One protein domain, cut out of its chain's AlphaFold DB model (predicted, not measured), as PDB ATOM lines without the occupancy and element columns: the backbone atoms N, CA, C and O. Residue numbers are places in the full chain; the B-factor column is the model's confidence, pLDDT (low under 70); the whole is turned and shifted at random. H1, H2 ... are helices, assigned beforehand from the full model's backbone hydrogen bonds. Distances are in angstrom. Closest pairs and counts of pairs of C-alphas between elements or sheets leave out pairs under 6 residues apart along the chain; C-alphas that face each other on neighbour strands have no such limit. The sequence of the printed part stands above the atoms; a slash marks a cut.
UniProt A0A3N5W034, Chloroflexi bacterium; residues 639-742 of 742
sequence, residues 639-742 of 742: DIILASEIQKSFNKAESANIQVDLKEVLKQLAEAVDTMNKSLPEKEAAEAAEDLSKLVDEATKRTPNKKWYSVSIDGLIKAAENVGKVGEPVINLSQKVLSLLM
ATOM      1  N   ASP A 639      18.003  39.799 -13.714       46.91
ATOM      2  CA  ASP A 639      19.277  39.525 -14.399       46.91
ATOM      3  C   ASP A 639      19.564  38.013 -14.482       46.91
ATOM      4  O   ASP A 639      20.173  37.529 -15.436       46.91
ATOM      5  N   ILE A 640      19.075  37.241 -13.502       52.50
ATOM      6  CA  ILE A 640      19.242  35.780 -13.431       52.50
ATOM      7  C   ILE A 640      18.355  35.073 -14.465       52.50
ATOM      8  O   ILE A 640      18.782  34.100 -15.094       52.50
ATOM      9  N   ILE A 641      17.122  35.554 -14.655       57.19
ATOM     10  CA  ILE A 641      16.177  34.977 -15.622       57.19
ATOM     11  C   ILE A 641      16.666  35.242 -17.049       57.19
ATOM     12  O   ILE A 641      16.693  34.319 -17.862       57.19
ATOM     13  N   LEU A 642      17.142  36.459 -17.319       63.47
ATOM     14  CA  LEU A 642      17.635  36.848 -18.637       63.47
ATOM     15  C   LEU A 642      18.878  36.048 -19.060       63.47
ATOM     16  O   LEU A 642      18.933  35.516 -20.170       63.47
ATOM     17  N   ALA A 643      19.847  35.884 -18.153       68.88
ATOM     18  CA  ALA A 643      21.035  35.065 -18.402       68.88
ATOM     19  C   ALA A 643      20.675  33.587 -18.663       68.88
ATOM     20  O   ALA A 643      21.286  32.925 -19.504       68.88
ATOM     21  N   SER A 644      19.641  33.070 -17.986       71.62
ATOM     22  CA  SER A 644      19.136  31.707 -18.196       71.62
ATOM     23  C   SER A 644      18.534  31.512 -19.592       71.62
ATOM     24  O   SER A 644      18.739  30.464 -20.209       71.62
ATOM     25  N   GLU A 645      17.811  32.501 -20.123       75.06
ATOM     26  CA  GLU A 645      17.215  32.422 -21.463       75.06
ATOM     27  C   GLU A 645      18.266  32.444 -22.572       75.06
ATOM     28  O   GLU A 645      18.239  31.582 -23.453       75.06
ATOM     29  N   ILE A 646      19.250  33.341 -22.484       83.62
ATOM     30  CA  ILE A 646      20.334  33.418 -23.474       83.62
ATOM     31  C   ILE A 646      21.175  32.135 -23.452       83.62
ATOM     32  O   ILE A 646      21.500  31.583 -24.508       83.62
ATOM     33  N   GLN A 647      21.445  31.581 -22.264       82.69
ATOM     34  CA  GLN A 647      22.147  30.303 -22.132       82.69
ATOM     35  C   GLN A 647      21.358  29.137 -22.749       82.69
ATOM     36  O   GLN A 647      21.946  28.249 -23.370       82.69
ATOM     37  N   LYS A 648      20.022  29.125 -22.630       84.62
ATOM     38  CA  LYS A 648      19.179  28.123 -23.305       84.62
ATOM     39  C   LYS A 648      19.281  28.241 -24.825       84.62
ATOM     40  O   LYS A 648      19.420  27.212 -25.488       84.62
ATOM     41  N   SER A 649      19.255  29.457 -25.372       86.75
ATOM     42  CA  SER A 649      19.431  29.701 -26.810       86.75
ATOM     43  C   SER A 649      20.806  29.238 -27.303       86.75
ATOM     44  O   SER A 649      20.887  28.569 -28.334       86.75
ATOM     45  N   PHE A 650      21.868  29.486 -26.531       91.06
ATOM     46  CA  PHE A 650      23.212  28.978 -26.826       91.06
ATOM     47  C   PHE A 650      23.246  27.441 -26.872       91.06
ATOM     48  O   PHE A 650      23.632  26.852 -27.885       91.06
ATOM     49  N   ASN A 651      22.764  26.778 -25.814       85.38
ATOM     50  CA  ASN A 651      22.764  25.312 -25.709       85.38
ATOM     51  C   ASN A 651      21.922  24.655 -26.822       85.38
ATOM     52  O   ASN A 651      22.251  23.580 -27.335       85.38
ATOM     53  N   LYS A 652      20.821  25.303 -27.227       88.12
ATOM     54  CA  LYS A 652      19.971  24.844 -28.330       88.12
ATOM     55  C   LYS A 652      20.678  24.962 -29.681       88.12
ATOM     56  O   LYS A 652      20.626  24.015 -30.462       88.12
ATOM     57  N   ALA A 653      21.374  26.069 -29.944       84.75
ATOM     58  CA  ALA A 653      22.182  26.216 -31.154       84.75
ATOM     59  C   ALA A 653      23.304  25.161 -31.213       84.75
ATOM     60  O   ALA A 653      23.499  24.522 -32.248       84.75
ATOM     61  N   GLU A 654      23.988  24.912 -30.093       85.62
ATOM     62  CA  GLU A 654      25.072  23.928 -29.995       85.62
ATOM     63  C   GLU A 654      24.599  22.495 -30.292       85.62
ATOM     64  O   GLU A 654      25.226  21.772 -31.078       85.62
ATOM     65  N   SER A 655      23.458  22.101 -29.726       86.94
ATOM     66  CA  SER A 655      22.892  20.755 -29.881       86.94
ATOM     67  C   SER A 655      22.126  20.539 -31.197       86.94
ATOM     68  O   SER A 655      21.860  19.394 -31.569       86.94
ATOM     69  N   ALA A 656      21.809  21.600 -31.949       86.56
ATOM     70  CA  ALA A 656      21.031  21.505 -33.184       86.56
ATOM     71  C   ALA A 656      21.773  20.780 -34.323       86.56
ATOM     72  O   ALA A 656      22.965  20.982 -34.558       86.56
ATOM     73  N   ASN A 657      21.054  19.965 -35.099       89.62
ATOM     74  CA  ASN A 657      21.596  19.298 -36.288       89.62
ATOM     75  C   ASN A 657      21.430  20.180 -37.542       89.62
ATOM     76  O   ASN A 657      20.567  19.922 -38.380       89.62
ATOM     77  N   ILE A 658      22.226  21.248 -37.624       91.62
ATOM     78  CA  ILE A 658      22.250  22.245 -38.710       91.62
ATOM     79  C   ILE A 658      23.664  22.395 -39.293       91.62
ATOM     80  O   ILE A 658      24.617  21.808 -38.777       91.62
ATOM     81  N   GLN A 659      23.812  23.183 -40.364       89.50
ATOM     82  CA  GLN A 659      25.121  23.477 -40.959       89.50
ATOM     83  C   GLN A 659      26.094  24.052 -39.918       89.50
ATOM     84  O   GLN A 659      25.718  24.900 -39.108       89.50
ATOM     85  N   VAL A 660      27.349  23.592 -39.961       90.12
ATOM     86  CA  VAL A 660      28.390  23.931 -38.974       90.12
ATOM     87  C   VAL A 660      28.612  25.443 -38.888       90.12
ATOM     88  O   VAL A 660      28.675  25.984 -37.788       90.12
ATOM     89  N   ASP A 661      28.629  26.130 -40.031       90.06
ATOM     90  CA  ASP A 661      28.830  27.581 -40.084       90.06
ATOM     91  C   ASP A 661      27.662  28.346 -39.449       90.06
ATOM     92  O   ASP A 661      27.880  29.285 -38.687       90.06
ATOM     93  N   LEU A 662      26.417  27.921 -39.694       92.25
ATOM     94  CA  LEU A 662      25.234  28.539 -39.088       92.25
ATOM     95  C   LEU A 662      25.198  28.311 -37.572       92.25
ATOM     96  O   LEU A 662      24.900  29.233 -36.817       92.25
ATOM     97  N   LYS A 663      25.547  27.101 -37.123       93.50
ATOM     98  CA  LYS A 663      25.659  26.767 -35.699       93.50
ATOM     99  C   LYS A 663      26.649  27.679 -34.983       93.50
ATOM    100  O   LYS A 663      26.329  28.221 -33.928       93.50
ATOM    101  N   GLU A 664      27.838  27.847 -35.553       91.88
ATOM    102  CA  GLU A 664      28.887  28.639 -34.920       91.88
ATOM    103  C   GLU A 664      28.526  30.130 -34.882       91.88
ATOM    104  O   GLU A 664      28.748  30.794 -33.872       91.88
ATOM    105  N   VAL A 665      27.874  30.645 -35.930       95.44
ATOM    106  CA  VAL A 665      27.391  32.034 -35.953       95.44
ATOM    107  C   VAL A 665      26.265  32.264 -34.935       95.44
ATOM    108  O   VAL A 665      26.265  33.299 -34.275       95.44
ATOM    109  N   LEU A 666      25.336  31.316 -34.747       93.69
ATOM    110  CA  LEU A 666      24.270  31.436 -33.738       93.69
ATOM    111  C   LEU A 666      24.813  31.423 -32.301       93.69
ATOM    112  O   LEU A 666      24.308  32.157 -31.454       93.69
ATOM    113  N   LYS A 667      25.860  30.636 -32.026       95.56
ATOM    114  CA  LYS A 667      26.546  30.640 -30.724       95.56
ATOM    115  C   LYS A 667      27.211  31.986 -30.439       95.56
ATOM    116  O   LYS A 667      26.972  32.576 -29.390       95.56
ATOM    117  N   GLN A 668      27.977  32.497 -31.404       93.50
ATOM    118  CA  GLN A 668      28.612  33.814 -31.299       93.50
ATOM    119  C   GLN A 668      27.571  34.926 -31.139       93.50
ATOM    120  O   GLN A 668      27.795  35.882 -30.400       93.50
ATOM    121  N   LEU A 669      26.417  34.798 -31.804       95.19
ATOM    122  CA  LEU A 669      25.318  35.749 -31.664       95.19
ATOM    123  C   LEU A 669      24.739  35.729 -30.244       95.19
ATOM    124  O   LEU A 669      24.519  36.795 -29.681       95.19
ATOM    125  N   ALA A 670      24.551  34.554 -29.638       93.12
ATOM    126  CA  ALA A 670      24.070  34.451 -28.262       93.12
ATOM    127  C   ALA A 670      25.038  35.092 -27.248       93.12
ATOM    128  O   ALA A 670      24.606  35.849 -26.382       93.12
ATOM    129  N   GLU A 671      26.347  34.872 -27.395       92.38
ATOM    130  CA  GLU A 671      27.372  35.513 -26.552       92.38
ATOM    131  C   GLU A 671      27.420  37.041 -26.742       92.38
ATOM    132  O   GLU A 671      27.573  37.807 -25.782       92.38
ATOM    133  N   ALA A 672      27.264  37.504 -27.986       92.12
ATOM    134  CA  ALA A 672      27.207  38.925 -28.304       92.12
ATOM    135  C   ALA A 672      25.959  39.591 -27.702       92.12
ATOM    136  O   ALA A 672      26.066  40.687 -27.153       92.12
ATOM    137  N   VAL A 673      24.802  38.921 -27.742       92.75
ATOM    138  CA  VAL A 673      23.555  39.398 -27.123       92.75
ATOM    139  C   VAL A 673      23.662  39.416 -25.594       92.75
ATOM    140  O   VAL A 673      23.250  40.401 -24.993       92.75
ATOM    141  N   ASP A 674      24.295  38.424 -24.953       91.75
ATOM    142  CA  ASP A 674      24.564  38.465 -23.499       91.75
ATOM    143  C   ASP A 674      25.409  39.687 -23.108       91.75
ATOM    144  O   ASP A 674      25.132  40.390 -22.132       91.75
ATOM    145  N   THR A 675      26.437  39.983 -23.904       90.31
ATOM    146  CA  THR A 675      27.301  41.148 -23.676       90.31
ATOM    147  C   THR A 675      26.547  42.461 -23.894       90.31
ATOM    148  O   THR A 675      26.682  43.391 -23.097       90.31
ATOM    149  N   MET A 676      25.731  42.527 -24.948       92.81
ATOM    150  CA  MET A 676      24.894  43.676 -25.284       92.81
ATOM    151  C   MET A 676      23.856  43.967 -24.194       92.81
ATOM    152  O   MET A 676      23.709  45.116 -23.776       92.81
ATOM    153  N   ASN A 677      23.199  42.927 -23.677       90.81
ATOM    154  CA  ASN A 677      22.123  43.036 -22.693       90.81
ATOM    155  C   ASN A 677      22.578  43.647 -21.363       90.81
ATOM    156  O   ASN A 677      21.794  44.335 -20.716       90.81
ATOM    157  N   LYS A 678      23.861  43.517 -20.998       88.94
ATOM    158  CA  LYS A 678      24.451  44.193 -19.822       88.94
ATOM    159  C   LYS A 678      24.458  45.723 -19.938       88.94
ATOM    160  O   LYS A 678      24.661  46.406 -18.939       88.94
ATOM    161  N   SER A 679      24.281  46.252 -21.149       87.31
ATOM    162  CA  SER A 679      24.260  47.690 -21.446       87.31
ATOM    163  C   SER A 679      22.867  48.213 -21.822       87.31
ATOM    164  O   SER A 679      22.731  49.410 -22.076       87.31
ATOM    165  N   LEU A 680      21.846  47.348 -21.863       86.12
ATOM    166  CA  LEU A 680      20.472  47.703 -22.222       86.12
ATOM    167  C   LEU A 680      19.588  47.913 -20.980       86.12
ATOM    168  O   LEU A 680      19.818  47.298 -19.937       86.12
ATOM    169  N   PRO A 681      18.537  48.750 -21.072       87.00
ATOM    170  CA  PRO A 681      17.464  48.773 -20.080       87.00
ATOM    171  C   PRO A 681      16.783  47.401 -19.946       87.00
ATOM    172  O   PRO A 681      16.620  46.700 -20.939       87.00
ATOM    173  N   GLU A 682      16.295  47.056 -18.747       81.19
ATOM    174  CA  GLU A 682      15.717  45.734 -18.413       81.19
ATOM    175  C   GLU A 682      14.661  45.247 -19.424       81.19
ATOM    176  O   GLU A 682      14.663  44.086 -19.825       81.19
ATOM    177  N   LYS A 683      13.801  46.154 -19.903       81.81
ATOM    178  CA  LYS A 683      12.776  45.842 -20.905       81.81
ATOM    179  C   LYS A 683      13.364  45.532 -22.291       81.81
ATOM    180  O   LYS A 683      12.958  44.558 -22.909       81.81
ATOM    181  N   GLU A 684      14.310  46.340 -22.769       84.81
ATOM    182  CA  GLU A 684      14.945  46.140 -24.085       84.81
ATOM    183  C   GLU A 684      15.855  44.906 -24.081       84.81
ATOM    184  O   GLU A 684      15.929  44.182 -25.069       84.81
ATOM    185  N   ALA A 685      16.499  44.625 -22.947       86.50
ATOM    186  CA  ALA A 685      17.304  43.428 -22.754       86.50
ATOM    187  C   ALA A 685      16.438  42.151 -22.816       86.50
ATOM    188  O   ALA A 685      16.826  41.182 -23.471       86.50
ATOM    189  N   ALA A 686      15.248  42.172 -22.197       83.56
ATOM    190  CA  ALA A 686      14.263  41.089 -22.280       83.56
ATOM    191  C   ALA A 686      13.737  40.879 -23.709       83.56
ATOM    192  O   ALA A 686      13.719  39.747 -24.187       83.56
ATOM    193  N   GLU A 687      13.387  41.957 -24.418       84.88
ATOM    194  CA  GLU A 687      12.967  41.889 -25.826       84.88
ATOM    195  C   GLU A 687      14.081  41.297 -26.716       84.88
ATOM    196  O   GLU A 687      13.822  40.391 -27.510       84.88
ATOM    197  N   ALA A 688      15.341  41.706 -26.520       89.19
ATOM    198  CA  ALA A 688      16.483  41.164 -27.257       89.19
ATOM    199  C   ALA A 688      16.750  39.673 -26.961       89.19
ATOM    200  O   ALA A 688      17.097  38.914 -27.869       89.19
ATOM    201  N   ALA A 689      16.572  39.223 -25.714       89.75
ATOM    202  CA  ALA A 689      16.688  37.804 -25.364       89.75
ATOM    203  C   ALA A 689      15.556  36.964 -25.983       89.75
ATOM    204  O   ALA A 689      15.802  35.866 -26.493       89.75
ATOM    205  N   GLU A 690      14.330  37.496 -26.011       88.44
ATOM    206  CA  GLU A 690      13.189  36.848 -26.657       88.44
ATOM    207  C   GLU A 690      13.392  36.736 -28.178       88.44
ATOM    208  O   GLU A 690      13.147  35.674 -28.762       88.44
ATOM    209  N   ASP A 691      13.886  37.793 -28.823       89.62
ATOM    210  CA  ASP A 691      14.178  37.789 -30.257       89.62
ATOM    211  C   ASP A 691      15.308  36.816 -30.615       89.62
ATOM    212  O   ASP A 691      15.184  36.070 -31.592       89.62
ATOM    213  N   LEU A 692      16.365  36.729 -29.798       94.94
ATOM    214  CA  LEU A 692      17.400  35.702 -29.948       94.94
ATOM    215  C   LEU A 692      16.807  34.289 -29.851       94.94
ATOM    216  O   LEU A 692      17.123  33.426 -30.672       94.94
ATOM    217  N   SER A 693      15.937  34.052 -28.868       92.44
ATOM    218  CA  SER A 693      15.284  32.758 -28.668       92.44
ATOM    219  C   SER A 693      14.433  32.361 -29.877       92.44
ATOM    220  O   SER A 693      14.620  31.279 -30.439       92.44
ATOM    221  N   LYS A 694      13.575  33.267 -30.366       91.56
ATOM    222  CA  LYS A 694      12.757  33.053 -31.573       91.56
ATOM    223  C   LYS A 694      13.609  32.802 -32.815       91.56
ATOM    224  O   LYS A 694      13.280  31.919 -33.611       91.56
ATOM    225  N   LEU A 695      14.708  33.541 -32.974       93.56
ATOM    226  CA  LEU A 695      15.633  33.355 -34.086       93.56
ATOM    227  C   LEU A 695      16.272  31.964 -34.054       93.56
ATOM    228  O   LEU A 695      16.241  31.266 -35.066       93.56
ATOM    229  N   VAL A 696      16.820  31.538 -32.911       92.81
ATOM    230  CA  VAL A 696      17.430  30.204 -32.767       92.81
ATOM    231  C   VAL A 696      16.388  29.107 -32.998       92.81
ATOM    232  O   VAL A 696      16.660  28.127 -33.697       92.81
ATOM    233  N   ASP A 697      15.174  29.276 -32.482       90.62
ATOM    234  CA  ASP A 697      14.071  28.334 -32.663       90.62
ATOM    235  C   ASP A 697      13.656  28.173 -34.123       90.62
ATOM    236  O   ASP A 697      13.358  27.061 -34.558       90.62
ATOM    237  N   GLU A 698      13.645  29.259 -34.892       93.31
ATOM    238  CA  GLU A 698      13.306  29.226 -36.311       93.31
ATOM    239  C   GLU A 698      14.473  28.719 -37.170       93.31
ATOM    240  O   GLU A 698      14.277  27.863 -38.034       93.31
ATOM    241  N   ALA A 699      15.695  29.190 -36.904       90.75
ATOM    242  CA  ALA A 699      16.905  28.843 -37.651       90.75
ATOM    243  C   ALA A 699      17.311  27.367 -37.494       90.75
ATOM    244  O   ALA A 699      17.999  26.819 -38.353       90.75
ATOM    245  N   THR A 700      16.872  26.707 -36.416       91.00
ATOM    246  CA  THR A 700      17.150  25.285 -36.150       91.00
ATOM    247  C   THR A 700      16.091  24.321 -36.709       91.00
ATOM    248  O   THR A 700      16.244  23.102 -36.591       91.00
ATOM    249  N   LYS A 701      15.025  24.821 -37.354       90.12
ATOM    250  CA  LYS A 701      14.005  23.979 -38.008       90.12
ATOM    251  C   LYS A 701      14.530  23.339 -39.290       90.12
ATOM    252  O   LYS A 701      15.377  23.882 -39.986       90.12
ATOM    253  N   ARG A 702      13.926  22.204 -39.671       84.31
ATOM    254  CA  ARG A 702      14.208  21.527 -40.955       84.31
ATOM    255  C   ARG A 702      13.913  22.407 -42.174       84.31
ATOM    256  O   ARG A 702      14.564  22.256 -43.199       84.31
ATOM    257  N   THR A 703      12.922  23.289 -42.061       85.50
ATOM    258  CA  THR A 703      12.517  24.249 -43.097       85.50
ATOM    259  C   THR A 703      12.238  25.606 -42.436       85.50
ATOM    260  O   THR A 703      11.092  25.854 -42.048       85.50
ATOM    261  N   PRO A 704      13.265  26.455 -42.243       89.00
ATOM    262  CA  PRO A 704      13.116  27.768 -41.616       89.00
ATOM    263  C   PRO A 704      12.201  28.693 -42.429       89.00
ATOM    264  O   PRO A 704      12.326  28.807 -43.649       89.00
ATOM    265  N   ASN A 705      11.276  29.379 -41.762       88.31
ATOM    266  CA  ASN A 705      10.366  30.327 -42.387       88.31
ATOM    267  C   ASN A 705      10.967  31.739 -42.390       88.31
ATOM    268  O   ASN A 705      11.090  32.383 -41.345       88.31
ATOM    269  N   LYS A 706      11.243  32.250 -43.594       88.12
ATOM    270  CA  LYS A 706      11.837  33.574 -43.821       88.12
ATOM    271  C   LYS A 706      11.131  34.720 -43.119       88.12
ATOM    272  O   LYS A 706      11.798  35.633 -42.641       88.12
ATOM    273  N   LYS A 707       9.802  34.676 -43.016       84.81
ATOM    274  CA  LYS A 707       9.039  35.742 -42.363       84.81
ATOM    275  C   LYS A 707       9.389  35.861 -40.877       84.81
ATOM    276  O   LYS A 707       9.472  36.973 -40.378       84.81
ATOM    277  N   TRP A 708       9.599  34.740 -40.187       79.38
ATOM    278  CA  TRP A 708       9.767  34.721 -38.733       79.38
ATOM    279  C   TRP A 708      11.194  35.043 -38.301       79.38
ATOM    280  O   TRP A 708      11.373  35.917 -37.459       79.38
ATOM    281  N   TYR A 709      12.207  34.438 -38.933       87.81
ATOM    282  CA  TYR A 709      13.592  34.759 -38.576       87.81
ATOM    283  C   TYR A 709      13.981  36.194 -38.963       87.81
ATOM    284  O   TYR A 709      14.810  36.792 -38.286       87.81
ATOM    285  N   SER A 710      13.370  36.777 -40.007       84.31
ATOM    286  CA  SER A 710      13.671  38.161 -40.415       84.31
ATOM    287  C   SER A 710      13.177  39.173 -39.381       84.31
ATOM    288  O   SER A 710      13.894  40.112 -39.068       84.31
ATOM    289  N   VAL A 711      11.992  38.950 -38.795       88.06
ATOM    290  CA  VAL A 711      11.444  39.833 -37.751       88.06
ATOM    291  C   VAL A 711      12.326  39.824 -36.503       88.06
ATOM    292  O   VAL A 711      12.621  40.886 -35.964       88.06
ATOM    293  N   SER A 712      12.793  38.647 -36.077       90.88
ATOM    294  CA  SER A 712      13.695  38.528 -34.927       90.88
ATOM    295  C   SER A 712      15.079  39.126 -35.194       90.88
ATOM    296  O   SER A 712      15.650  39.765 -34.319       90.88
ATOM    297  N   ILE A 713      15.610  38.980 -36.414       93.38
ATOM    298  CA  ILE A 713      16.863  39.635 -36.826       93.38
ATOM    299  C   ILE A 713      16.717  41.162 -36.802       93.38
ATOM    300  O   ILE A 713      17.597  41.844 -36.284       93.38
ATOM    301  N   ASP A 714      15.604  41.699 -37.306       90.31
ATOM    302  CA  ASP A 714      15.342  43.141 -37.287       90.31
ATOM    303  C   ASP A 714      15.205  43.681 -35.853       90.31
ATOM    304  O   ASP A 714      15.668  44.786 -35.566       90.31
ATOM    305  N   GLY A 715      14.590  42.911 -34.951       90.31
ATOM    306  CA  GLY A 715      14.495  43.238 -33.524       90.31
ATOM    307  C   GLY A 715      15.864  43.304 -32.846       90.31
ATOM    308  O   GLY A 715      16.204  44.321 -32.237       90.31
ATOM    309  N   LEU A 716      16.708  42.290 -33.064       93.75
ATOM    310  CA  LEU A 716      18.083  42.253 -32.553       93.75
ATOM    311  C   LEU A 716      18.947  43.401 -33.086       93.75
ATOM    312  O   LEU A 716      19.710  43.998 -32.327       93.75
ATOM    313  N   ILE A 717      18.829  43.739 -34.376       92.62
ATOM    314  CA  ILE A 717      19.566  44.862 -34.973       92.62
ATOM    315  C   ILE A 717      19.138  46.187 -34.333       92.62
ATOM    316  O   ILE A 717      20.002  46.981 -33.965       92.62
ATOM    317  N   LYS A 718      17.835  46.414 -34.129       91.19
ATOM    318  CA  LYS A 718      17.337  47.635 -33.472       91.19
ATOM    319  C   LYS A 718      17.823  47.758 -32.028       91.19
ATOM    320  O   LYS A 718      18.256  48.833 -31.627       91.19
ATOM    321  N   ALA A 719      17.794  46.665 -31.263       89.19
ATOM    322  CA  ALA A 719      18.330  46.650 -29.902       89.19
ATOM    323  C   ALA A 719      19.840  46.961 -29.889       89.19
ATOM    324  O   ALA A 719      20.328  47.706 -29.040       89.19
ATOM    325  N   ALA A 720      20.577  46.450 -30.876       92.94
ATOM    326  CA  ALA A 720      22.006  46.689 -31.017       92.94
ATOM    327  C   ALA A 720      22.358  48.136 -31.403       92.94
ATOM    328  O   ALA A 720      23.344  48.682 -30.901       92.94
ATOM    329  N   GLU A 721      21.551  48.786 -32.243       90.88
ATOM    330  CA  GLU A 721      21.732  50.197 -32.608       90.88
ATOM    331  C   GLU A 721      21.633  51.131 -31.387       90.88
ATOM    332  O   GLU A 721      22.384  52.108 -31.301       90.88
ATOM    333  N   ASN A 722      20.795  50.790 -30.399       85.12
ATOM    334  CA  ASN A 722      20.596  51.590 -29.184       85.12
ATOM    335  C   ASN A 722      21.833  51.658 -28.267       85.12
ATOM    336  O   ASN A 722      21.955  52.599 -27.481       85.12
ATOM    337  N   VAL A 723      22.773  50.710 -28.373       86.12
ATOM    338  CA  VAL A 723      23.978  50.639 -27.515       86.12
ATOM    339  C   VAL A 723      25.293  50.920 -28.255       86.12
ATOM    340  O   VAL A 723      26.389  50.748 -27.708       86.12
ATOM    341  N   GLY A 724      25.216  51.394 -29.502       85.25
ATOM    342  CA  GLY A 724      26.370  51.850 -30.283       85.25
ATOM    343  C   GLY A 724      27.426  50.759 -30.505       85.25
ATOM    344  O   GLY A 724      27.118  49.662 -30.962       85.25
ATOM    345  N   LYS A 725      28.698  51.043 -30.179       82.88
ATOM    346  CA  LYS A 725      29.829  50.118 -30.426       82.88
ATOM    347  C   LYS A 725      29.678  48.748 -29.753       82.88
ATOM    348  O   LYS A 725      30.280  47.787 -30.215       82.88
ATOM    349  N   VAL A 726      28.900  48.654 -28.671       85.12
ATOM    350  CA  VAL A 726      28.661  47.385 -27.959       85.12
ATOM    351  C   VAL A 726      27.737  46.458 -28.762       85.12
ATOM    352  O   VAL A 726      27.876  45.243 -28.678       85.12
ATOM    353  N   GLY A 727      26.841  47.014 -29.586       89.88
ATOM    354  CA  GLY A 727      25.909  46.255 -30.425       89.88
ATOM    355  C   GLY A 727      26.456  45.871 -31.805       89.88
ATOM    356  O   GLY A 727      25.892  45.009 -32.475       89.88
ATOM    357  N   GLU A 728      27.579  46.447 -32.243       92.06
ATOM    358  CA  GLU A 728      28.172  46.187 -33.566       92.06
ATOM    359  C   GLU A 728      28.403  44.683 -33.871       92.06
ATOM    360  O   GLU A 728      28.094  44.247 -34.987       92.06
ATOM    361  N   PRO A 729      28.851  43.838 -32.916       96.12
ATOM    362  CA  PRO A 729      28.929  42.393 -33.129       96.12
ATOM    363  C   PRO A 729      27.568  41.738 -33.401       96.12
ATOM    364  O   PRO A 729      27.477  40.881 -34.279       96.12
ATOM    365  N   VAL A 730      26.509  42.156 -32.696       96.38
ATOM    366  CA  VAL A 730      25.149  41.611 -32.857       96.38
ATOM    367  C   VAL A 730      24.606  41.932 -34.247       96.38
ATOM    368  O   VAL A 730      24.063  41.044 -34.902       96.38
ATOM    369  N   ILE A 731      24.821  43.150 -34.753       94.44
ATOM    370  CA  ILE A 731      24.409  43.547 -36.112       94.44
ATOM    371  C   ILE A 731      25.109  42.685 -37.172       94.44
ATOM    372  O   ILE A 731      24.451  42.075 -38.018       94.44
ATOM    373  N   ASN A 732      26.440  42.584 -37.099       94.00
ATOM    374  CA  ASN A 732      27.242  41.826 -38.062       94.00
ATOM    375  C   ASN A 732      26.887  40.331 -38.060       94.00
ATOM    376  O   ASN A 732      26.757  39.712 -39.120       94.00
ATOM    377  N   LEU A 733      26.708  39.740 -36.876       96.56
ATOM    378  CA  LEU A 733      26.352  38.330 -36.733       96.56
ATOM    379  C   LEU A 733      24.918  38.064 -37.203       96.56
ATOM    380  O   LEU A 733      24.701  37.084 -37.910       96.56
ATOM    381  N   SER A 734      23.966  38.955 -36.917       95.56
ATOM    382  CA  SER A 734      22.572  38.813 -37.360       95.56
ATOM    383  C   SER A 734      22.450  38.871 -38.888       95.56
ATOM    384  O   SER A 734      21.757  38.053 -39.493       95.56
ATOM    385  N   GLN A 735      23.202  39.760 -39.546       93.25
ATOM    386  CA  GLN A 735      23.297  39.798 -41.012       93.25
ATOM    387  C   GLN A 735      23.958  38.538 -41.586       93.25
ATOM    388  O   GLN A 735      23.538  38.026 -42.627       93.25
ATOM    389  N   LYS A 736      24.966  37.992 -40.895       94.44
ATOM    390  CA  LYS A 736      25.610  36.738 -41.295       94.44
ATOM    391  C   LYS A 736      24.658  35.545 -41.166       94.44
ATOM    392  O   LYS A 736      24.597  34.742 -42.093       94.44
ATOM    393  N   VAL A 737      23.862  35.463 -40.095       93.75
ATOM    394  CA  VAL A 737      22.786  34.462 -39.954       93.75
ATOM    395  C   VAL A 737      21.796  34.581 -41.110       93.75
ATOM    396  O   VAL A 737      21.485  33.575 -41.745       93.75
ATOM    397  N   LEU A 738      21.364  35.802 -41.446       91.25
ATOM    398  CA  LEU A 738      20.457  36.040 -42.569       91.25
ATOM    399  C   LEU A 738      21.034  35.506 -43.888       91.25
ATOM    400  O   LEU A 738      20.318  34.869 -44.652       91.25
ATOM    401  N   SER A 739      22.329  35.723 -44.140       92.06
ATOM    402  CA  SER A 739      23.000  35.245 -45.356       92.06
ATOM    403  C   SER A 739      23.130  33.722 -45.451       92.06
ATOM    404  O   SER A 739      23.178  33.198 -46.556       92.06
ATOM    405  N   LEU A 740      23.176  33.024 -44.313       91.06
ATOM    406  CA  LEU A 740      23.287  31.562 -44.244       91.06
ATOM    407  C   LEU A 740      21.920  30.856 -44.294       91.06
ATOM    408  O   LEU A 740      21.862  29.655 -44.545       91.06
ATOM    409  N   LEU A 741      20.832  31.585 -44.021       87.81
ATOM    410  CA  LEU A 741      19.447  31.094 -44.061       87.81
ATOM    411  C   LEU A 741      18.713  31.417 -45.377       87.81
ATOM    412  O   LEU A 741      17.558  31.004 -45.543       87.81
ATOM    413  N   MET A 742      19.349  32.181 -46.270       78.94
ATOM    414  CA  MET A 742      18.912  32.431 -47.652       78.94
ATOM    415  C   MET A 742      19.510  31.394 -48.593       78.94
ATOM    416  O   MET A 742      18.760  30.969 -49.502       78.94
TER     417      MET A 742
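Overview. This is residues 639 to 742 of the 742 residues of a protein of Chloroflexi bacterium (UniProt A0A3N5W034). Five helices form an up-and-down bundle, each running against the one before: H2 and H3 make the middle layer, H1 packs on one side of it, H4 and H5 on the other. The 104 printed residues have five named helices, H1 to H5, and no named strand: all helix. The whole is compact, radius of gyration of the C-alphas 12.2 A, spanning 34 by 24 by 20 A.

Along the chain. Find C-alpha 639 at (19.277, 39.525, -14.399); H1 runs from there to 655, 24.6 A. Next come H2, residues 660 to 677, 25.9 A; H3, 682 to 699, 25.6 A; H4, 706 to 721; and H5, 728 to 741, ending at (19.447, 31.094, -44.061).

Arrangement. H1 touches H3, closest C-alphas Ser 649 and Ser 693, 5.5 A. H2 touches H5, closest C-alphas Ala 672 and Val 730, 5.7 A. H1 is apart from H4 and H5. Every O i to N i+4 pair is within hydrogen-bond range in H1, H2, H3 and H5; in H4, 11 of 12.

Size, cuts and confidence. The printed part has no cut and no long link; pLDDT is under 70 at residues 639 to 643.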